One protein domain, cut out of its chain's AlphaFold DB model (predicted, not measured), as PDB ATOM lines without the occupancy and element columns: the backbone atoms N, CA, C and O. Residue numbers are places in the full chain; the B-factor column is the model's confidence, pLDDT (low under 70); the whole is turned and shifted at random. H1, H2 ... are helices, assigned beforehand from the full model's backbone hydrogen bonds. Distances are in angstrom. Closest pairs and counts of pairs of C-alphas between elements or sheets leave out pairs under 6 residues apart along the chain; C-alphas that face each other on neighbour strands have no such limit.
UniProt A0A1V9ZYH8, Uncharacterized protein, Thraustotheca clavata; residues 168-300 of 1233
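This is residues 168 to 300 of the 1233 residues of an uncharacterized protein of Thraustotheca clavata (UniProt A0A1V9ZYH8). Four long helices stand side by side in an up-and-down bundle, a rod in which each helix runs against the one before it in the chain. Seen down the rod they make a ring in chain order, H1 beside H2, H2 beside H3, H3 beside H4 and H4 beside H1 again, and the links turn back at the ends of the rod. The printed part has 133 residues with four named helices, H1, H2, H3 and H4 in that order, and no named strand; the class is all helix. The whole is compact, with a radius of gyration of the C-alphas of 15.9 A, and spans 54 by 21 by 19 A.

H1, residues 168 to 197, and H2, residues 203 to 236, form a helical hairpin. They touch at a shallow tilt of 17 degrees and run opposite ways; their closest C-alphas, those of Ala 197 and Arg 206, are 4.5 A apart. H2 forms a second helical hairpin with H3, residues 245 to 271. These two touch at a shallow tilt of 21 degrees, opposite ways, with the C-alphas of Ala 231 and Leu 248 closest at 5.0 A. H3 and H4, residues 274 to 298, form a third hairpin and touch at a shallow tilt of 18 degrees, opposite ways; the closest C-alphas are those of Thr 264 and Ala 280, 4.9 A apart. H4 also touches H1, opposite ways at a shallow tilt of 24 degrees, with the C-alphas of Asn 184 and Ala 291 closest at 5.1 A. H1 and H3 are near each other, with 18 pairs of C-alphas within 10 A, and so are H2 and H4, with 10 pairs. Of the O i to N i+4 pairs, 18 of 26 are within hydrogen-bond range in H1, 25 of 30 in H2, 21 of 23 in H3 and 19 of 21 in H4.

H1 begins at C-alpha 168, at (146.743, 110.367, 78.576), and is 43.8 A long from first to last C-alpha. H2, the longest helix with 34 residues, measures 49.3 A and begins at C-alpha 203, at (100.296, 100.061, 96.383). H3 measures 39.3 A. H4 measures 36.1 A and ends at C-alpha 298, at (137.297, 97.037, 80.129).

The two C-alphas farthest apart, those of Asp 202 and Lys 240, are 55.4 A apart. The printed part has no cut. The links from H1 to H2 and from H3 to H4 are tight, and the link from H2 to H3 is short, with 8 residues. The mean pLDDT of the printed part is 90.9; residues 168 to 171 and residue 300 are under 70.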
ATOM      1  N   PRO A 168     148.211 110.488  78.649       57.66
ATOM      2  CA  PRO A 168     146.743 110.367  78.576       57.66
ATOM      3  C   PRO A 168     146.170 108.935  78.538       57.66
ATOM      4  O   PRO A 168     145.259 108.592  79.306       57.66
ATOM      5  N   ALA A 169     146.694 108.035  77.695       58.12
ATOM      6  CA  ALA A 169     146.059 106.730  77.424       58.12
ATOM      7  C   ALA A 169     145.942 105.804  78.661       58.12
ATOM      8  O   ALA A 169     145.093 104.898  78.722       58.12
ATOM      9  N   LYS A 170     146.785 106.028  79.679       60.44
ATOM     10  CA  LYS A 170     146.788 105.293  80.958       60.44
ATOM     11  C   LYS A 170     145.699 105.830  81.914       60.44
ATOM     12  O   LYS A 170     145.191 105.056  82.736       60.44
ATOM     13  N   ILE A 171     145.280 107.093  81.756       67.75
ATOM     14  CA  ILE A 171     144.144 107.730  82.447       67.75
ATOM     15  C   ILE A 171     142.826 107.212  81.874       67.75
ATOM     16  O   ILE A 171     142.044 106.602  82.603       67.75
ATOM     17  N   ALA A 172     142.602 107.360  80.565       70.44
ATOM     18  CA  ALA A 172     141.324 107.023  79.934       70.44
ATOM     19  C   ALA A 172     140.898 105.577  80.260       70.44
ATOM     20  O   ALA A 172     139.835 105.338  80.839       70.44
ATOM     21  N   LYS A 173     141.808 104.606  80.067       73.94
ATOM     22  CA  LYS A 173     141.580 103.175  80.363       73.94
ATOM     23  C   LYS A 173     141.389 102.871  81.874       73.94
ATOM     24  O   LYS A 173     140.845 101.815  82.225       73.94
ATOM     25  N   LYS A 174     141.775 103.770  82.798       79.00
ATOM     26  CA  LYS A 174     141.467 103.700  84.251       79.00
ATOM     27  C   LYS A 174     140.016 104.100  84.532       79.00
ATOM     28  O   LYS A 174     139.366 103.464  85.379       79.00
ATOM     29  N   ASP A 175     139.509 105.088  83.802       82.88
ATOM     30  CA  ASP A 175     138.249 105.762  84.103       82.88
ATOM     31  C   ASP A 175     137.055 105.287  83.261       82.88
ATOM     32  O   ASP A 175     135.972 105.153  83.836       82.88
ATOM     33  N   THR A 176     137.253 104.714  82.061       83.75
ATOM     34  CA  THR A 176     136.274 103.752  81.491       83.75
ATOM     35  C   THR A 176     135.999 102.646  82.510       83.75
ATOM     36  O   THR A 176     134.869 102.243  82.793       83.75
ATOM     37  N   VAL A 177     137.067 102.165  83.155       85.38
ATOM     38  CA  VAL A 177     136.985 101.146  84.197       85.38
ATOM     39  C   VAL A 177     136.384 101.709  85.498       85.38
ATOM     40  O   VAL A 177     135.936 100.905  86.317       85.38
ATOM     41  N   LYS A 178     136.315 103.029  85.739       87.62
ATOM     42  CA  LYS A 178     135.559 103.688  86.836       87.62
ATOM     43  C   LYS A 178     134.064 103.732  86.488       87.62
ATOM     44  O   LYS A 178     133.305 103.058  87.186       87.62
ATOM     45  N   ALA A 179     133.672 104.365  85.385       84.94
ATOM     46  CA  ALA A 179     132.277 104.509  84.948       84.94
ATOM     47  C   ALA A 179     131.576 103.150  84.726       84.94
ATOM     48  O   ALA A 179     130.596 102.824  85.396       84.94
ATOM     49  N   VAL A 180     132.179 102.226  83.966       87.56
ATOM     50  CA  VAL A 180     131.638 100.863  83.744       87.56
ATOM     51  C   VAL A 180     131.574 100.026  85.049       87.56
ATOM     52  O   VAL A 180     130.912  98.976  85.127       87.56
ATOM     53  N   LYS A 181     132.226 100.452  86.151       89.25
ATOM     54  CA  LYS A 181     131.950  99.850  87.471       89.25
ATOM     55  C   LYS A 181     130.600 100.297  88.036       89.25
ATOM     56  O   LYS A 181     129.980  99.423  88.663       89.25
ATOM     57  N   GLY A 182     130.243 101.563  87.829       89.81
ATOM     58  CA  GLY A 182     129.032 102.277  88.231       89.81
ATOM     59  C   GLY A 182     127.775 101.734  87.558       89.81
ATOM     60  O   GLY A 182     127.031 101.035  88.241       89.81
ATOM     61  N   VAL A 183     127.649 101.835  86.225       90.94
ATOM     62  CA  VAL A 183     126.519 101.268  85.439       90.94
ATOM     63  C   VAL A 183     126.178  99.852  85.901       90.94
ATOM     64  O   VAL A 183     125.052  99.485  86.219       90.94
ATOM     65  N   ASN A 184     127.208  99.016  86.037       93.69
ATOM     66  CA  ASN A 184     127.054  97.635  86.462       93.69
ATOM     67  C   ASN A 184     126.628  97.493  87.939       93.69
ATOM     68  O   ASN A 184     126.023  96.479  88.282       93.69
ATOM     69  N   LYS A 185     126.977  98.420  88.839       93.94
ATOM     70  CA  LYS A 185     126.448  98.499  90.216       93.94
ATOM     71  C   LYS A 185     124.931  98.698  90.167       93.94
ATOM     72  O   LYS A 185     124.230  97.881  90.773       93.94
ATOM     73  N   ASP A 186     124.469  99.644  89.355       92.94
ATOM     74  CA  ASP A 186     123.141 100.252  89.509       92.94
ATOM     75  C   ASP A 186     122.093  99.639  88.578       92.94
ATOM     76  O   ASP A 186     121.012  99.301  89.045       92.94
ATOM     77  N   ALA A 187     122.494  99.121  87.413       92.56
ATOM     78  CA  ALA A 187     121.754  98.072  86.697       92.56
ATOM     79  C   ALA A 187     121.463  96.822  87.565       92.56
ATOM     80  O   ALA A 187     120.553  96.036  87.296       92.56
ATOM     81  N   LYS A 188     122.253  96.589  88.626       94.62
ATOM     82  CA  LYS A 188     121.990  95.549  89.643       94.62
ATOM     83  C   LYS A 188     121.259  96.068  90.879       94.62
ATOM     84  O   LYS A 188     120.886  95.244  91.724       94.62
ATOM     85  N   GLN A 189     121.087  97.375  91.009       95.38
ATOM     86  CA  GLN A 189     120.215  97.987  91.989       95.38
ATOM     87  C   GLN A 189     118.788  98.024  91.432       95.38
ATOM     88  O   GLN A 189     117.991  97.220  91.922       95.38
ATOM     89  N   LEU A 190     118.573  98.716  90.308       95.25
ATOM     90  CA  LEU A 190     117.394  98.697  89.429       95.25
ATOM     91  C   LEU A 190     116.728  97.310  89.332       95.25
ATOM     92  O   LEU A 190     115.614  97.099  89.805       95.25
ATOM     93  N   LYS A 191     117.459  96.291  88.854       96.75
ATOM     94  CA  LYS A 191     116.967  94.900  88.700       96.75
ATOM     95  C   LYS A 191     116.480  94.216  89.991       96.75
ATOM     96  O   LYS A 191     115.899  93.129  89.926       96.75
ATOM     97  N   LYS A 192     116.757  94.765  91.178       95.75
ATOM     98  CA  LYS A 192     116.178  94.281  92.445       95.75
ATOM     99  C   LYS A 192     114.982  95.101  92.905       95.75
ATOM    100  O   LYS A 192     114.192  94.551  93.661       95.75
ATOM    101  N   ASP A 193     114.874  96.346  92.465       95.31
ATOM    102  CA  ASP A 193     113.908  97.305  92.988       95.31
ATOM    103  C   ASP A 193     112.663  97.335  92.078       95.31
ATOM    104  O   ASP A 193     111.562  97.190  92.595       95.31
ATOM    105  N   VAL A 194     112.818  97.149  90.755       95.25
ATOM    106  CA  VAL A 194     111.736  96.625  89.879       95.25
ATOM    107  C   VAL A 194     111.241  95.248  90.373       95.25
ATOM    108  O   VAL A 194     110.068  94.904  90.287       95.25
ATOM    109  N   LYS A 195     112.125  94.441  90.986       96.06
ATOM    110  CA  LYS A 195     111.748  93.190  91.688       96.06
ATOM    111  C   LYS A 195     111.215  93.392  93.118       96.06
ATOM    112  O   LYS A 195     110.871  92.383  93.739       96.06
ATOM    113  N   LYS A 196     111.187  94.618  93.649       93.81
ATOM    114  CA  LYS A 196     110.420  95.003  94.845       93.81
ATOM    115  C   LYS A 196     109.018  95.423  94.406       93.81
ATOM    116  O   LYS A 196     108.085  94.873  94.970       93.81
ATOM    117  N   ALA A 197     108.897  96.266  93.374       93.94
ATOM    118  CA  ALA A 197     107.624  96.669  92.766       93.94
ATOM    119  C   ALA A 197     106.756  95.450  92.396       93.94
ATOM    120  O   ALA A 197     105.723  95.241  93.016       93.94
ATOM    121  N   LEU A 198     107.275  94.534  91.558       94.25
ATOM    122  CA  LEU A 198     106.677  93.225  91.190       94.25
ATOM    123  C   LEU A 198     106.385  92.242  92.359       94.25
ATOM    124  O   LEU A 198     106.239  91.034  92.144       94.25
ATOM    125  N   ARG A 199     106.471  92.688  93.615       94.12
ATOM    126  CA  ARG A 199     106.326  91.879  94.839       94.12
ATOM    127  C   ARG A 199     105.707  92.621  96.019       94.12
ATOM    128  O   ARG A 199     105.539  91.993  97.068       94.12
ATOM    129  N   ALA A 200     105.444  93.913  95.882       94.38
ATOM    130  CA  ALA A 200     104.513  94.606  96.750       94.38
ATOM    131  C   ALA A 200     103.089  94.081  96.461       94.38
ATOM    132  O   ALA A 200     102.871  93.412  95.446       94.38
ATOM    133  N   LYS A 201     102.162  94.299  97.394       91.94
ATOM    134  CA  LYS A 201     100.720  94.080  97.192       91.94
ATOM    135  C   LYS A 201     100.055  95.436  97.403       91.94
ATOM    136  O   LYS A 201      99.676  96.052  96.427       91.94
ATOM    137  N   ASP A 202     100.124  95.893  98.652       92.81
ATOM    138  CA  ASP A 202     100.336  97.278  99.097       92.81
ATOM    139  C   ASP A 202     100.833  98.217  97.963       92.81
ATOM    140  O   ASP A 202     101.970  98.029  97.488       92.81
ATOM    141  N   PRO A 203      99.992  99.170  97.502       89.19
ATOM    142  CA  PRO A 203     100.296 100.061  96.383       89.19
ATOM    143  C   PRO A 203     101.325 101.133  96.765       89.19
ATOM    144  O   PRO A 203     102.271 101.364  96.014       89.19
ATOM    145  N   VAL A 204     101.272 101.685  97.975       92.38
ATOM    146  CA  VAL A 204     102.236 102.687  98.462       92.38
ATOM    147  C   VAL A 204     103.668 102.119  98.473       92.38
ATOM    148  O   VAL A 204     104.632 102.752  98.027       92.38
ATOM    149  N   VAL A 205     103.854 100.859  98.882       91.69
ATOM    150  CA  VAL A 205     105.150 100.153  98.847       91.69
ATOM    151  C   VAL A 205     105.543  99.703  97.430       91.69
ATOM    152  O   VAL A 205     106.737  99.435  97.199       91.69
ATOM    153  N   ARG A 206     104.599  99.647  96.481       93.75
ATOM    154  CA  ARG A 206     104.824  99.436  95.038       93.75
ATOM    155  C   ARG A 206     105.319 100.726  94.377       93.75
ATOM    156  O   ARG A 206     106.436 100.717  93.864       93.75
ATOM    157  N   GLN A 207     104.584 101.827  94.500       94.31
ATOM    158  CA  GLN A 207     104.911 103.169  93.998       94.31
ATOM    159  C   GLN A 207     106.273 103.645  94.545       94.31
ATOM    160  O   GLN A 207     107.218 103.842  93.777       94.31
ATOM    161  N   LYS A 208     106.488 103.580  95.873       94.94
ATOM    162  CA  LYS A 208     107.789 103.847  96.542       94.94
ATOM    163  C   LYS A 208     108.875 102.783  96.239       94.94
ATOM    164  O   LYS A 208     109.976 102.793  96.801       94.94
ATOM    165  N   ALA A 209     108.604 101.787  95.386       94.69
ATOM    166  CA  ALA A 209     109.608 100.928  94.737       94.69
ATOM    167  C   ALA A 209     109.833 101.253  93.251       94.69
ATOM    168  O   ALA A 209     110.923 100.956  92.756       94.69
ATOM    169  N   ILE A 210     108.827 101.814  92.575       93.81
ATOM    170  CA  ILE A 210     108.831 102.234  91.171       93.81
ATOM    171  C   ILE A 210     109.567 103.565  91.018       93.81
ATOM    172  O   ILE A 210     110.582 103.578  90.326       93.81
ATOM    173  N   GLN A 211     109.187 104.615  91.761       96.06
ATOM    174  CA  GLN A 211     109.930 105.890  91.850       96.06
ATOM    175  C   GLN A 211     111.428 105.613  92.054       96.06
ATOM    176  O   GLN A 211     112.293 105.978  91.259       96.06
ATOM    177  N   LYS A 212     111.726 104.798  93.074       95.88
ATOM    178  CA  LYS A 212     113.083 104.394  93.454       95.88
ATOM    179  C   LYS A 212     113.791 103.496  92.426       95.88
ATOM    180  O   LYS A 212     115.006 103.296  92.536       95.88
ATOM    181  N   ALA A 213     113.056 102.873  91.505       95.00
ATOM    182  CA  ALA A 213     113.609 102.167  90.355       95.00
ATOM    183  C   ALA A 213     113.924 103.151  89.222       95.00
ATOM    184  O   ALA A 213     115.015 103.042  88.668       95.00
ATOM    185  N   ASN A 214     113.058 104.136  88.961       95.56
ATOM    186  CA  ASN A 214     113.311 105.220  88.010       95.56
ATOM    187  C   ASN A 214     114.562 106.035  88.423       95.56
ATOM    188  O   ASN A 214     115.483 106.189  87.625       95.56
ATOM    189  N   THR A 215     114.747 106.370  89.711       96.12
ATOM    190  CA  THR A 215     115.998 107.011  90.195       96.12
ATOM    191  C   THR A 215     117.257 106.168  89.925       96.12
ATOM    192  O   THR A 215     118.301 106.692  89.533       96.12
ATOM    193  N   ASP A 216     117.190 104.843  90.118       94.06
ATOM    194  CA  ASP A 216     118.296 103.924  89.794       94.06
ATOM    195  C   ASP A 216     118.462 103.699  88.272       94.06
ATOM    196  O   ASP A 216     119.514 103.208  87.854       94.06
ATOM    197  N   ALA A 217     117.467 104.059  87.450       94.12
ATOM    198  CA  ALA A 217     117.530 104.070  85.988       94.12
ATOM    199  C   ALA A 217     118.154 105.374  85.461       94.12
ATOM    200  O   ALA A 217     119.198 105.282  84.809       94.12
ATOM    201  N   LYS A 218     117.629 106.561  85.830       96.56
ATOM    202  CA  LYS A 218     118.235 107.882  85.528       96.56
ATOM    203  C   LYS A 218     119.727 107.874  85.915       96.56
ATOM    204  O   LYS A 218     120.604 108.183  85.105       96.56
ATOM    205  N   LYS A 219     120.057 107.358  87.109       95.31
ATOM    206  CA  LYS A 219     121.453 107.194  87.559       95.31
ATOM    207  C   LYS A 219     122.283 106.230  86.706       95.31
ATOM    208  O   LYS A 219     123.454 106.507  86.453       95.31
ATOM    209  N   ALA A 220     121.719 105.094  86.292       92.75
ATOM    210  CA  ALA A 220     122.430 104.136  85.448       92.75
ATOM    211  C   ALA A 220     122.710 104.698  84.044       92.75
ATOM    212  O   ALA A 220     123.744 104.346  83.479       92.75
ATOM    213  N   ALA A 221     121.836 105.570  83.524       95.50
ATOM    214  CA  ALA A 221     122.019 106.281  82.261       95.50
ATOM    215  C   ALA A 221     123.139 107.339  82.339       95.50
ATOM    216  O   ALA A 221     124.039 107.298  81.501       95.50
ATOM    217  N   LYS A 222     123.182 108.201  83.376       95.81
ATOM    218  CA  LYS A 222     124.300 109.163  83.566       95.81
ATOM    219  C   LYS A 222     125.647 108.434  83.708       95.81
ATOM    220  O   LYS A 222     126.582 108.728  82.969       95.81
ATOM    221  N   ASP A 223     125.711 107.370  84.524       93.31
ATOM    222  CA  ASP A 223     126.888 106.479  84.623       93.31
ATOM    223  C   ASP A 223     127.281 105.830  83.266       93.31
ATOM    224  O   ASP A 223     128.431 105.404  83.108       93.31
ATOM    225  N   ALA A 224     126.339 105.678  82.321       93.88
ATOM    226  CA  ALA A 224     126.548 105.049  81.013       93.88
ATOM    227  C   ALA A 224     126.999 106.042  79.933       93.88
ATOM    228  O   ALA A 224     127.922 105.690  79.200       93.88
ATOM    229  N   ARG A 225     126.458 107.274  79.902       95.88
ATOM    230  CA  ARG A 225     126.998 108.389  79.094       95.88
ATOM    231  C   ARG A 225     128.498 108.558  79.400       95.88
ATOM    232  O   ARG A 225     129.334 108.305  78.537       95.88
ATOM    233  N   THR A 226     128.869 108.751  80.675       94.19
ATOM    234  CA  THR A 226     130.283 108.850  81.112       94.19
ATOM    235  C   THR A 226     131.126 107.609  80.766       94.19
ATOM    236  O   THR A 226     132.341 107.697  80.585       94.19
ATOM    237  N   ALA A 227     130.514 106.421  80.688       91.94
ATOM    238  CA  ALA A 227     131.208 105.195  80.301       91.94
ATOM    239  C   ALA A 227     131.512 105.105  78.799       91.94
ATOM    240  O   ALA A 227     132.436 104.370  78.442       91.94
ATOM    241  N   VAL A 228     130.760 105.820  77.957       97.06
ATOM    242  CA  VAL A 228     131.000 105.959  76.516       97.06
ATOM    243  C   VAL A 228     131.985 107.090  76.240       97.06
ATOM    244  O   VAL A 228     132.957 106.834  75.537       97.06
ATOM    245  N   THR A 229     131.871 108.258  76.881       95.56
ATOM    246  CA  THR A 229     132.870 109.347  76.764       95.56
ATOM    247  C   THR A 229     134.275 108.852  77.129       95.56
ATOM    248  O   THR A 229     135.219 108.952  76.345       95.56
ATOM    249  N   ALA A 230     134.405 108.172  78.276       92.25
ATOM    250  CA  ALA A 230     135.661 107.559  78.710       92.25
ATOM    251  C   ALA A 230     136.057 106.297  77.910       92.25
ATOM    252  O   ALA A 230     137.070 105.668  78.230       92.25
ATOM    253  N   ALA A 231     135.260 105.888  76.916       91.94
ATOM    254  CA  ALA A 231     135.614 104.887  75.913       91.94
ATOM    255  C   ALA A 231     136.014 105.528  74.566       91.94
ATOM    256  O   ALA A 231     136.997 105.052  74.009       91.94
ATOM    257  N   LYS A 232     135.360 106.617  74.105       96.44
ATOM    258  CA  LYS A 232     135.764 107.427  72.926       96.44
ATOM    259  C   LYS A 232     137.178 107.980  73.158       96.44
ATOM    260  O   LYS A 232     138.098 107.587  72.446       96.44
ATOM    261  N   LYS A 233     137.420 108.683  74.282       92.00
ATOM    262  CA  LYS A 233     138.776 109.144  74.686       92.00
ATOM    263  C   LYS A 233     139.791 107.998  74.912       92.00
ATOM    264  O   LYS A 233     140.992 108.220  74.878       92.00
ATOM    265  N   ALA A 234     139.346 106.753  75.137       87.62
ATOM    266  CA  ALA A 234     140.233 105.583  75.273       87.62
ATOM    267  C   ALA A 234     140.473 104.812  73.956       87.62
ATOM    268  O   ALA A 234     141.258 103.853  73.977       87.62
ATOM    269  N   ALA A 235     139.780 105.203  72.880       91.94
ATOM    270  CA  ALA A 235     139.889 104.683  71.522       91.94
ATOM    271  C   ALA A 235     140.635 105.665  70.598       91.94
ATOM    272  O   ALA A 235     141.621 105.219  70.023       91.94
ATOM    273  N   LYS A 236     140.291 106.975  70.561       91.25
ATOM    274  CA  LYS A 236     141.073 108.003  69.813       91.25
ATOM    275  C   LYS A 236     142.552 107.954  70.231       91.25
ATOM    276  O   LYS A 236     143.425 107.787  69.400       91.25
ATOM    277  N   ALA A 237     142.830 107.860  71.535       84.44
ATOM    278  CA  ALA A 237     144.194 107.722  72.065       84.44
ATOM    279  C   ALA A 237     144.907 106.363  71.807       84.44
ATOM    280  O   ALA A 237     145.969 106.139  72.393       84.44
ATOM    281  N   ASN A 238     144.320 105.406  71.063       83.25
ATOM    282  CA  ASN A 238     145.017 104.240  70.479       83.25
ATOM    283  C   ASN A 238     144.106 103.466  69.481       83.25
ATOM    284  O   ASN A 238     143.556 102.422  69.871       83.25
ATOM    285  N   PRO A 239     143.942 103.917  68.220       86.06
ATOM    286  CA  PRO A 239     142.955 103.358  67.283       86.06
ATOM    287  C   PRO A 239     143.188 101.867  66.992       86.06
ATOM    288  O   PRO A 239     142.292 101.037  67.187       86.06
ATOM    289  N   LYS A 240     144.443 101.499  66.685       86.56
ATOM    290  CA  LYS A 240     144.885 100.126  66.369       86.56
ATOM    291  C   LYS A 240     144.730  99.130  67.565       86.56
ATOM    292  O   LYS A 240     144.845  97.910  67.402       86.56
ATOM    293  N   ASP A 241     144.354  99.558  68.790       87.25
ATOM    294  CA  ASP A 241     143.973  98.641  69.890       87.25
ATOM    295  C   ASP A 241     142.560  98.053  69.696       87.25
ATOM    296  O   ASP A 241     141.593  98.496  70.322       87.25
ATOM    297  N   LYS A 242     142.462  96.912  68.989       87.25
ATOM    298  CA  LYS A 242     141.229  96.092  68.827       87.25
ATOM    299  C   LYS A 242     140.528  95.672  70.161       87.25
ATOM    300  O   LYS A 242     139.505  94.982  70.159       87.25
ATOM    301  N   LYS A 243     141.036  96.050  71.352       85.31
ATOM    302  CA  LYS A 243     140.371  95.921  72.678       85.31
ATOM    303  C   LYS A 243     139.755  97.234  73.185       85.31
ATOM    304  O   LYS A 243     138.834  97.149  74.006       85.31
ATOM    305  N   ALA A 244     140.259  98.391  72.754       86.88
ATOM    306  CA  ALA A 244     139.675  99.706  73.002       86.88
ATOM    307  C   ALA A 244     138.366  99.834  72.214       86.88
ATOM    308  O   ALA A 244     137.311  99.920  72.844       86.88
ATOM    309  N   GLN A 245     138.409  99.627  70.893       91.88
ATOM    310  CA  GLN A 245     137.222  99.601  70.026       91.88
ATOM    311  C   GLN A 245     136.159  98.606  70.523       91.88
ATOM    312  O   GLN A 245     135.017  98.965  70.812       91.88
ATOM    313  N   LYS A 246     136.552  97.360  70.833       93.56
ATOM    314  CA  LYS A 246     135.632  96.355  71.414       93.56
ATOM    315  C   LYS A 246     135.160  96.669  72.848       93.56
ATOM    316  O   LYS A 246     134.345  95.929  73.402       93.56
ATOM    317  N   THR A 247     135.678  97.720  73.484       92.00
ATOM    318  CA  THR A 247     135.154  98.278  74.742       92.00
ATOM    319  C   THR A 247     134.210  99.453  74.476       92.00
ATOM    320  O   THR A 247     133.190  99.517  75.161       92.00
ATOM    321  N   LEU A 248     134.485 100.293  73.469       96.31
ATOM    322  CA  LEU A 248     133.607 101.366  72.985       96.31
ATOM    323  C   LEU A 248     132.288 100.818  72.423       96.31
ATOM    324  O   LEU A 248     131.235 101.171  72.943       96.31
ATOM    325  N   ALA A 249     132.316  99.856  71.497       95.75
ATOM    326  CA  ALA A 249     131.099  99.231  70.959       95.75
ATOM    327  C   ALA A 249     130.229  98.578  72.058       95.75
ATOM    328  O   ALA A 249     129.003  98.707  72.089       95.75
ATOM    329  N   LEU A 250     130.860  97.928  73.049       94.81
ATOM    330  CA  LEU A 250     130.143  97.404  74.219       94.81
ATOM    331  C   LEU A 250     129.626  98.511  75.153       94.81
ATOM    332  O   LEU A 250     128.674  98.262  75.893       94.81
ATOM    333  N   ALA A 251     130.229  99.700  75.155       94.31
ATOM    334  CA  ALA A 251     129.737 100.858  75.889       94.31
ATOM    335  C   ALA A 251     128.538 101.497  75.160       94.31
ATOM    336  O   ALA A 251     127.486 101.567  75.795       94.31
ATOM    337  N   LYS A 252     128.625 101.792  73.844       97.19
ATOM    338  CA  LYS A 252     127.491 102.230  72.991       97.19
ATOM    339  C   LYS A 252     126.278 101.296  73.186       97.19
ATOM    340  O   LYS A 252     125.204 101.738  73.591       97.19
ATOM    341  N   LYS A 253     126.460  99.967  73.083       96.31
ATOM    342  CA  LYS A 253     125.367  98.992  73.328       96.31
ATOM    343  C   LYS A 253     124.834  98.998  74.771       96.31
ATOM    344  O   LYS A 253     123.648  98.773  74.983       96.31
ATOM    345  N   THR A 254     125.670  99.310  75.769       94.00
ATOM    346  CA  THR A 254     125.197  99.497  77.159       94.00
ATOM    347  C   THR A 254     124.391 100.794  77.322       94.00
ATOM    348  O   THR A 254     123.510 100.837  78.177       94.00
ATOM    349  N   GLN A 255     124.661 101.825  76.515       97.25
ATOM    350  CA  GLN A 255     123.917 103.087  76.502       97.25
ATOM    351  C   GLN A 255     122.522 102.915  75.869       97.25
ATOM    352  O   GLN A 255     121.540 103.324  76.496       97.25
ATOM    353  N   LYS A 256     122.397 102.212  74.725       97.12
ATOM    354  CA  LYS A 256     121.088 101.825  74.130       97.12
ATOM    355  C   LYS A 256     120.282 100.952  75.117       97.12
ATOM    356  O   LYS A 256     119.115 101.241  75.385       97.12
ATOM    357  N   ASP A 257     120.936 100.002  75.803       95.94
ATOM    358  CA  ASP A 257     120.347  99.240  76.926       95.94
ATOM    359  C   ASP A 257     119.886 100.125  78.110       95.94
ATOM    360  O   ASP A 257     118.924  99.761  78.790       95.94
ATOM    361  N   THR A 258     120.553 101.252  78.410       95.06
ATOM    362  CA  THR A 258     120.080 102.199  79.442       95.06
ATOM    363  C   THR A 258     118.933 103.084  78.965       95.06
ATOM    364  O   THR A 258     117.999 103.233  79.746       95.06
ATOM    365  N   LYS A 259     118.937 103.599  77.718       97.00
ATOM    366  CA  LYS A 259     117.791 104.342  77.148       97.00
ATOM    367  C   LYS A 259     116.521 103.465  77.213       97.00
ATOM    368  O   LYS A 259     115.548 103.845  77.861       97.00
ATOM    369  N   LYS A 260     116.562 102.224  76.695       96.38
ATOM    370  CA  LYS A 260     115.403 101.294  76.720       96.38
ATOM    371  C   LYS A 260     115.009 100.847  78.139       96.38
ATOM    372  O   LYS A 260     113.829 100.622  78.413       96.38
ATOM    373  N   ALA A 261     115.959 100.755  79.076       94.19
ATOM    374  CA  ALA A 261     115.654 100.512  80.490       94.19
ATOM    375  C   ALA A 261     115.060 101.731  81.217       94.19
ATOM    376  O   ALA A 261     114.387 101.515  82.218       94.19
ATOM    377  N   LEU A 262     115.293 102.957  80.731       97.12
ATOM    378  CA  LEU A 262     114.718 104.190  81.270       97.12
ATOM    379  C   LEU A 262     113.299 104.432  80.728       97.12
ATOM    380  O   LEU A 262     112.392 104.527  81.551       97.12
ATOM    381  N   LYS A 263     113.066 104.393  79.398       97.19
ATOM    382  CA  LYS A 263     111.711 104.525  78.789       97.19
ATOM    383  C   LYS A 263     110.738 103.505  79.412       97.19
ATOM    384  O   LYS A 263     109.665 103.871  79.879       97.19
ATOM    385  N   THR A 264     111.171 102.246  79.594       95.81
ATOM    386  CA  THR A 264     110.353 101.211  80.273       95.81
ATOM    387  C   THR A 264     110.214 101.358  81.794       95.81
ATOM    388  O   THR A 264     109.322 100.731  82.360       95.81
ATOM    389  N   THR A 265     111.042 102.151  82.489       93.69
ATOM    390  CA  THR A 265     110.775 102.517  83.897       93.69
ATOM    391  C   THR A 265     109.976 103.802  84.056       93.69
ATOM    392  O   THR A 265     109.338 103.927  85.094       93.69
ATOM    393  N   SER A 266     109.991 104.701  83.064       95.94
ATOM    394  CA  SER A 266     109.124 105.887  83.032       95.94
ATOM    395  C   SER A 266     107.678 105.515  82.727       95.94
ATOM    396  O   SER A 266     106.816 105.864  83.527       95.94
ATOM    397  N   LYS A 267     107.406 104.709  81.680       95.12
ATOM    398  CA  LYS A 267     106.040 104.195  81.443       95.12
ATOM    399  C   LYS A 267     105.506 103.441  82.677       95.12
ATOM    400  O   LYS A 267     104.380 103.671  83.079       95.12
ATOM    401  N   LEU A 268     106.350 102.669  83.381       94.00
ATOM    402  CA  LEU A 268     105.988 102.027  84.660       94.00
ATOM    403  C   LEU A 268     105.735 103.010  85.827       94.00
ATOM    404  O   LEU A 268     105.059 102.620  86.776       94.00
ATOM    405  N   SER A 269     106.303 104.224  85.823       92.12
ATOM    406  CA  SER A 269     105.980 105.244  86.835       92.12
ATOM    407  C   SER A 269     104.732 106.061  86.520       92.12
ATOM    408  O   SER A 269     104.124 106.482  87.492       92.12
ATOM    409  N   LYS A 270     104.336 106.209  85.243       93.69
ATOM    410  CA  LYS A 270     102.980 106.659  84.874       93.69
ATOM    411  C   LYS A 270     101.964 105.533  85.175       93.69
ATOM    412  O   LYS A 270     101.349 105.525  86.229       93.69
ATOM    413  N   SER A 271     101.930 104.465  84.371       90.19
ATOM    414  CA  SER A 271     100.866 103.434  84.401       90.19
ATOM    415  C   SER A 271     100.761 102.565  85.667       90.19
ATOM    416  O   SER A 271      99.820 101.788  85.808       90.19
ATOM    417  N   ASN A 272     101.790 102.540  86.530       88.38
ATOM    418  CA  ASN A 272     101.954 101.596  87.654       88.38
ATOM    419  C   ASN A 272     101.869 100.086  87.258       88.38
ATOM    420  O   ASN A 272     102.085  99.207  88.101       88.38
ATOM    421  N   ASN A 273     101.620  99.734  85.989       89.31
ATOM    422  CA  ASN A 273     100.897  98.531  85.553       89.31
ATOM    423  C   ASN A 273     101.695  97.207  85.736       89.31
ATOM    424  O   ASN A 273     102.919  97.165  85.532       89.31
ATOM    425  N   PRO A 274     101.062  96.066  86.105       86.06
ATOM    426  CA  PRO A 274     101.750  94.773  86.182       86.06
ATOM    427  C   PRO A 274     102.370  94.297  84.852       86.06
ATOM    428  O   PRO A 274     103.418  93.635  84.886       86.06
ATOM    429  N   LYS A 275     101.752  94.611  83.700       91.25
ATOM    430  CA  LYS A 275     102.269  94.355  82.340       91.25
ATOM    431  C   LYS A 275     103.616  95.089  82.168       91.25
ATOM    432  O   LYS A 275     104.640  94.436  81.928       91.25
ATOM    433  N   ASP A 276     103.690  96.389  82.456       93.62
ATOM    434  CA  ASP A 276     104.939  97.170  82.364       93.62
ATOM    435  C   ASP A 276     105.990  96.779  83.397       93.62
ATOM    436  O   ASP A 276     107.184  96.707  83.093       93.62
ATOM    437  N   ALA A 277     105.575  96.386  84.598       90.50
ATOM    438  CA  ALA A 277     106.496  95.872  85.603       90.50
ATOM    439  C   ALA A 277     107.223  94.600  85.098       90.50
ATOM    440  O   ALA A 277     108.404  94.381  85.417       90.50
ATOM    441  N   LYS A 278     106.575  93.787  84.239       93.69
ATOM    442  CA  LYS A 278     107.224  92.699  83.477       93.69
ATOM    443  C   LYS A 278     108.148  93.256  82.373       93.69
ATOM    444  O   LYS A 278     109.285  92.767  82.296       93.69
ATOM    445  N   LYS A 279     107.719  94.249  81.566       95.50
ATOM    446  CA  LYS A 279     108.513  94.900  80.486       95.50
ATOM    447  C   LYS A 279     109.805  95.539  81.041       95.50
ATOM    448  O   LYS A 279     110.906  95.112  80.675       95.50
ATOM    449  N   ALA A 280     109.715  96.410  82.047       94.25
ATOM    450  CA  ALA A 280     110.848  96.992  82.779       94.25
ATOM    451  C   ALA A 280     111.792  95.924  83.362       94.25
ATOM    452  O   ALA A 280     113.021  96.057  83.349       94.25
ATOM    453  N   LEU A 281     111.248  94.793  83.840       96.00
ATOM    454  CA  LEU A 281     112.078  93.679  84.289       96.00
ATOM    455  C   LEU A 281     112.719  92.892  83.124       96.00
ATOM    456  O   LEU A 281     113.787  92.307  83.344       96.00
ATOM    457  N   LYS A 282     112.141  92.838  81.912       96.38
ATOM    458  CA  LYS A 282     112.845  92.370  80.696       96.38
ATOM    459  C   LYS A 282     114.064  93.283  80.453       96.38
ATOM    460  O   LYS A 282     115.189  92.785  80.546       96.38
ATOM    461  N   ALA A 283     113.884  94.600  80.324       95.75
ATOM    462  CA  ALA A 283     114.971  95.560  80.073       95.75
ATOM    463  C   ALA A 283     116.073  95.531  81.155       95.75
ATOM    464  O   ALA A 283     117.240  95.230  80.879       95.75
ATOM    465  N   ALA A 284     115.710  95.666  82.436       93.44
ATOM    466  CA  ALA A 284     116.661  95.576  83.548       93.44
ATOM    467  C   ALA A 284     117.346  94.193  83.654       93.44
ATOM    468  O   ALA A 284     118.406  94.059  84.288       93.44
ATOM    469  N   LYS A 285     116.800  93.121  83.041       94.88
ATOM    470  CA  LYS A 285     117.545  91.858  82.911       94.88
ATOM    471  C   LYS A 285     118.710  91.994  81.932       94.88
ATOM    472  O   LYS A 285     119.778  91.491  82.314       94.88
ATOM    473  N   VAL A 286     118.481  92.601  80.762       95.56
ATOM    474  CA  VAL A 286     119.423  92.779  79.638       95.56
ATOM    475  C   VAL A 286     120.558  93.713  80.037       95.56
ATOM    476  O   VAL A 286     121.671  93.227  80.210       95.56
ATOM    477  N   LEU A 287     120.271  94.957  80.423       93.94
ATOM    478  CA  LEU A 287     121.275  95.916  80.909       93.94
ATOM    479  C   LEU A 287     122.215  95.314  81.987       93.94
ATOM    480  O   LEU A 287     123.433  95.506  82.000       93.94
ATOM    481  N   SER A 288     121.685  94.477  82.890       92.62
ATOM    482  CA  SER A 288     122.490  93.770  83.901       92.62
ATOM    483  C   SER A 288     123.325  92.578  83.376       92.62
ATOM    484  O   SER A 288     124.244  92.141  84.095       92.62
ATOM    485  N   LYS A 289     123.001  91.981  82.219       93.75
ATOM    486  CA  LYS A 289     123.869  91.043  81.476       93.75
ATOM    487  C   LYS A 289     125.009  91.826  80.806       93.75
ATOM    488  O   LYS A 289     126.165  91.398  80.923       93.75
ATOM    489  N   ASP A 290     124.694  92.967  80.204       93.69
ATOM    490  CA  ASP A 290     125.490  93.613  79.158       93.69
ATOM    491  C   ASP A 290     126.456  94.664  79.698       93.69
ATOM    492  O   ASP A 290     127.657  94.501  79.494       93.69
ATOM    493  N   ALA A 291     126.048  95.488  80.671       91.69
ATOM    494  CA  ALA A 291     126.992  96.215  81.530       91.69
ATOM    495  C   ALA A 291     128.007  95.265  82.222       91.69
ATOM    496  O   ALA A 291     129.044  95.686  82.743       91.69
ATOM    497  N   LYS A 292     127.732  93.948  82.277       91.69
ATOM    498  CA  LYS A 292     128.652  92.878  82.723       91.69
ATOM    499  C   LYS A 292     129.480  92.242  81.586       91.69
ATOM    500  O   LYS A 292     130.538  91.694  81.916       91.69
ATOM    501  N   LYS A 293     129.081  92.328  80.311       92.00
ATOM    502  CA  LYS A 293     129.962  92.121  79.142       92.00
ATOM    503  C   LYS A 293     130.986  93.264  79.069       92.00
ATOM    504  O   LYS A 293     132.178  92.989  79.188       92.00
ATOM    505  N   THR A 294     130.543  94.519  79.060       89.38
ATOM    506  CA  THR A 294     131.365  95.750  78.994       89.38
ATOM    507  C   THR A 294     132.390  95.795  80.121       89.38
ATOM    508  O   THR A 294     133.598  95.848  79.896       89.38
ATOM    509  N   LYS A 295     131.956  95.562  81.369       91.56
ATOM    510  CA  LYS A 295     132.869  95.446  82.522       91.56
ATOM    511  C   LYS A 295     133.866  94.295  82.409       91.56
ATOM    512  O   LYS A 295     134.934  94.359  83.016       91.56
ATOM    513  N   LYS A 296     133.533  93.213  81.698       85.19
ATOM    514  CA  LYS A 296     134.445  92.086  81.436       85.19
ATOM    515  C   LYS A 296     135.431  92.426  80.311       85.19
ATOM    516  O   LYS A 296     136.527  91.885  80.374       85.19
ATOM    517  N   ALA A 297     135.081  93.284  79.350       84.62
ATOM    518  CA  ALA A 297     136.014  93.846  78.372       84.62
ATOM    519  C   ALA A 297     136.987  94.811  79.066       84.62
ATOM    520  O   ALA A 297     138.112  94.402  79.349       84.62
ATOM    521  N   ALA A 298     136.504  95.979  79.500       82.31
ATOM    522  CA  ALA A 298     137.297  97.037  80.129       82.31
ATOM    523  C   ALA A 298     138.183  96.538  81.293       82.31
ATOM    524  O   ALA A 298     139.333  96.935  81.434       82.31
ATOM    525  N   SER A 299     137.690  95.612  82.135       72.50
ATOM    526  CA  SER A 299     138.471  95.092  83.274       72.50
ATOM    527  C   SER A 299     139.243  93.784  83.031       72.50
ATOM    528  O   SER A 299     139.678  93.178  84.018       72.50
ATOM    529  N   LYS A 300     139.448  93.329  81.778       54.84
ATOM    530  CA  LYS A 300     140.411  92.254  81.420       54.84
ATOM    531  C   LYS A 300     141.834  92.720  81.784       54.84
ATOM    532  O   LYS A 300     142.431  93.471  81.024       54.84
TER     533      LYS A 300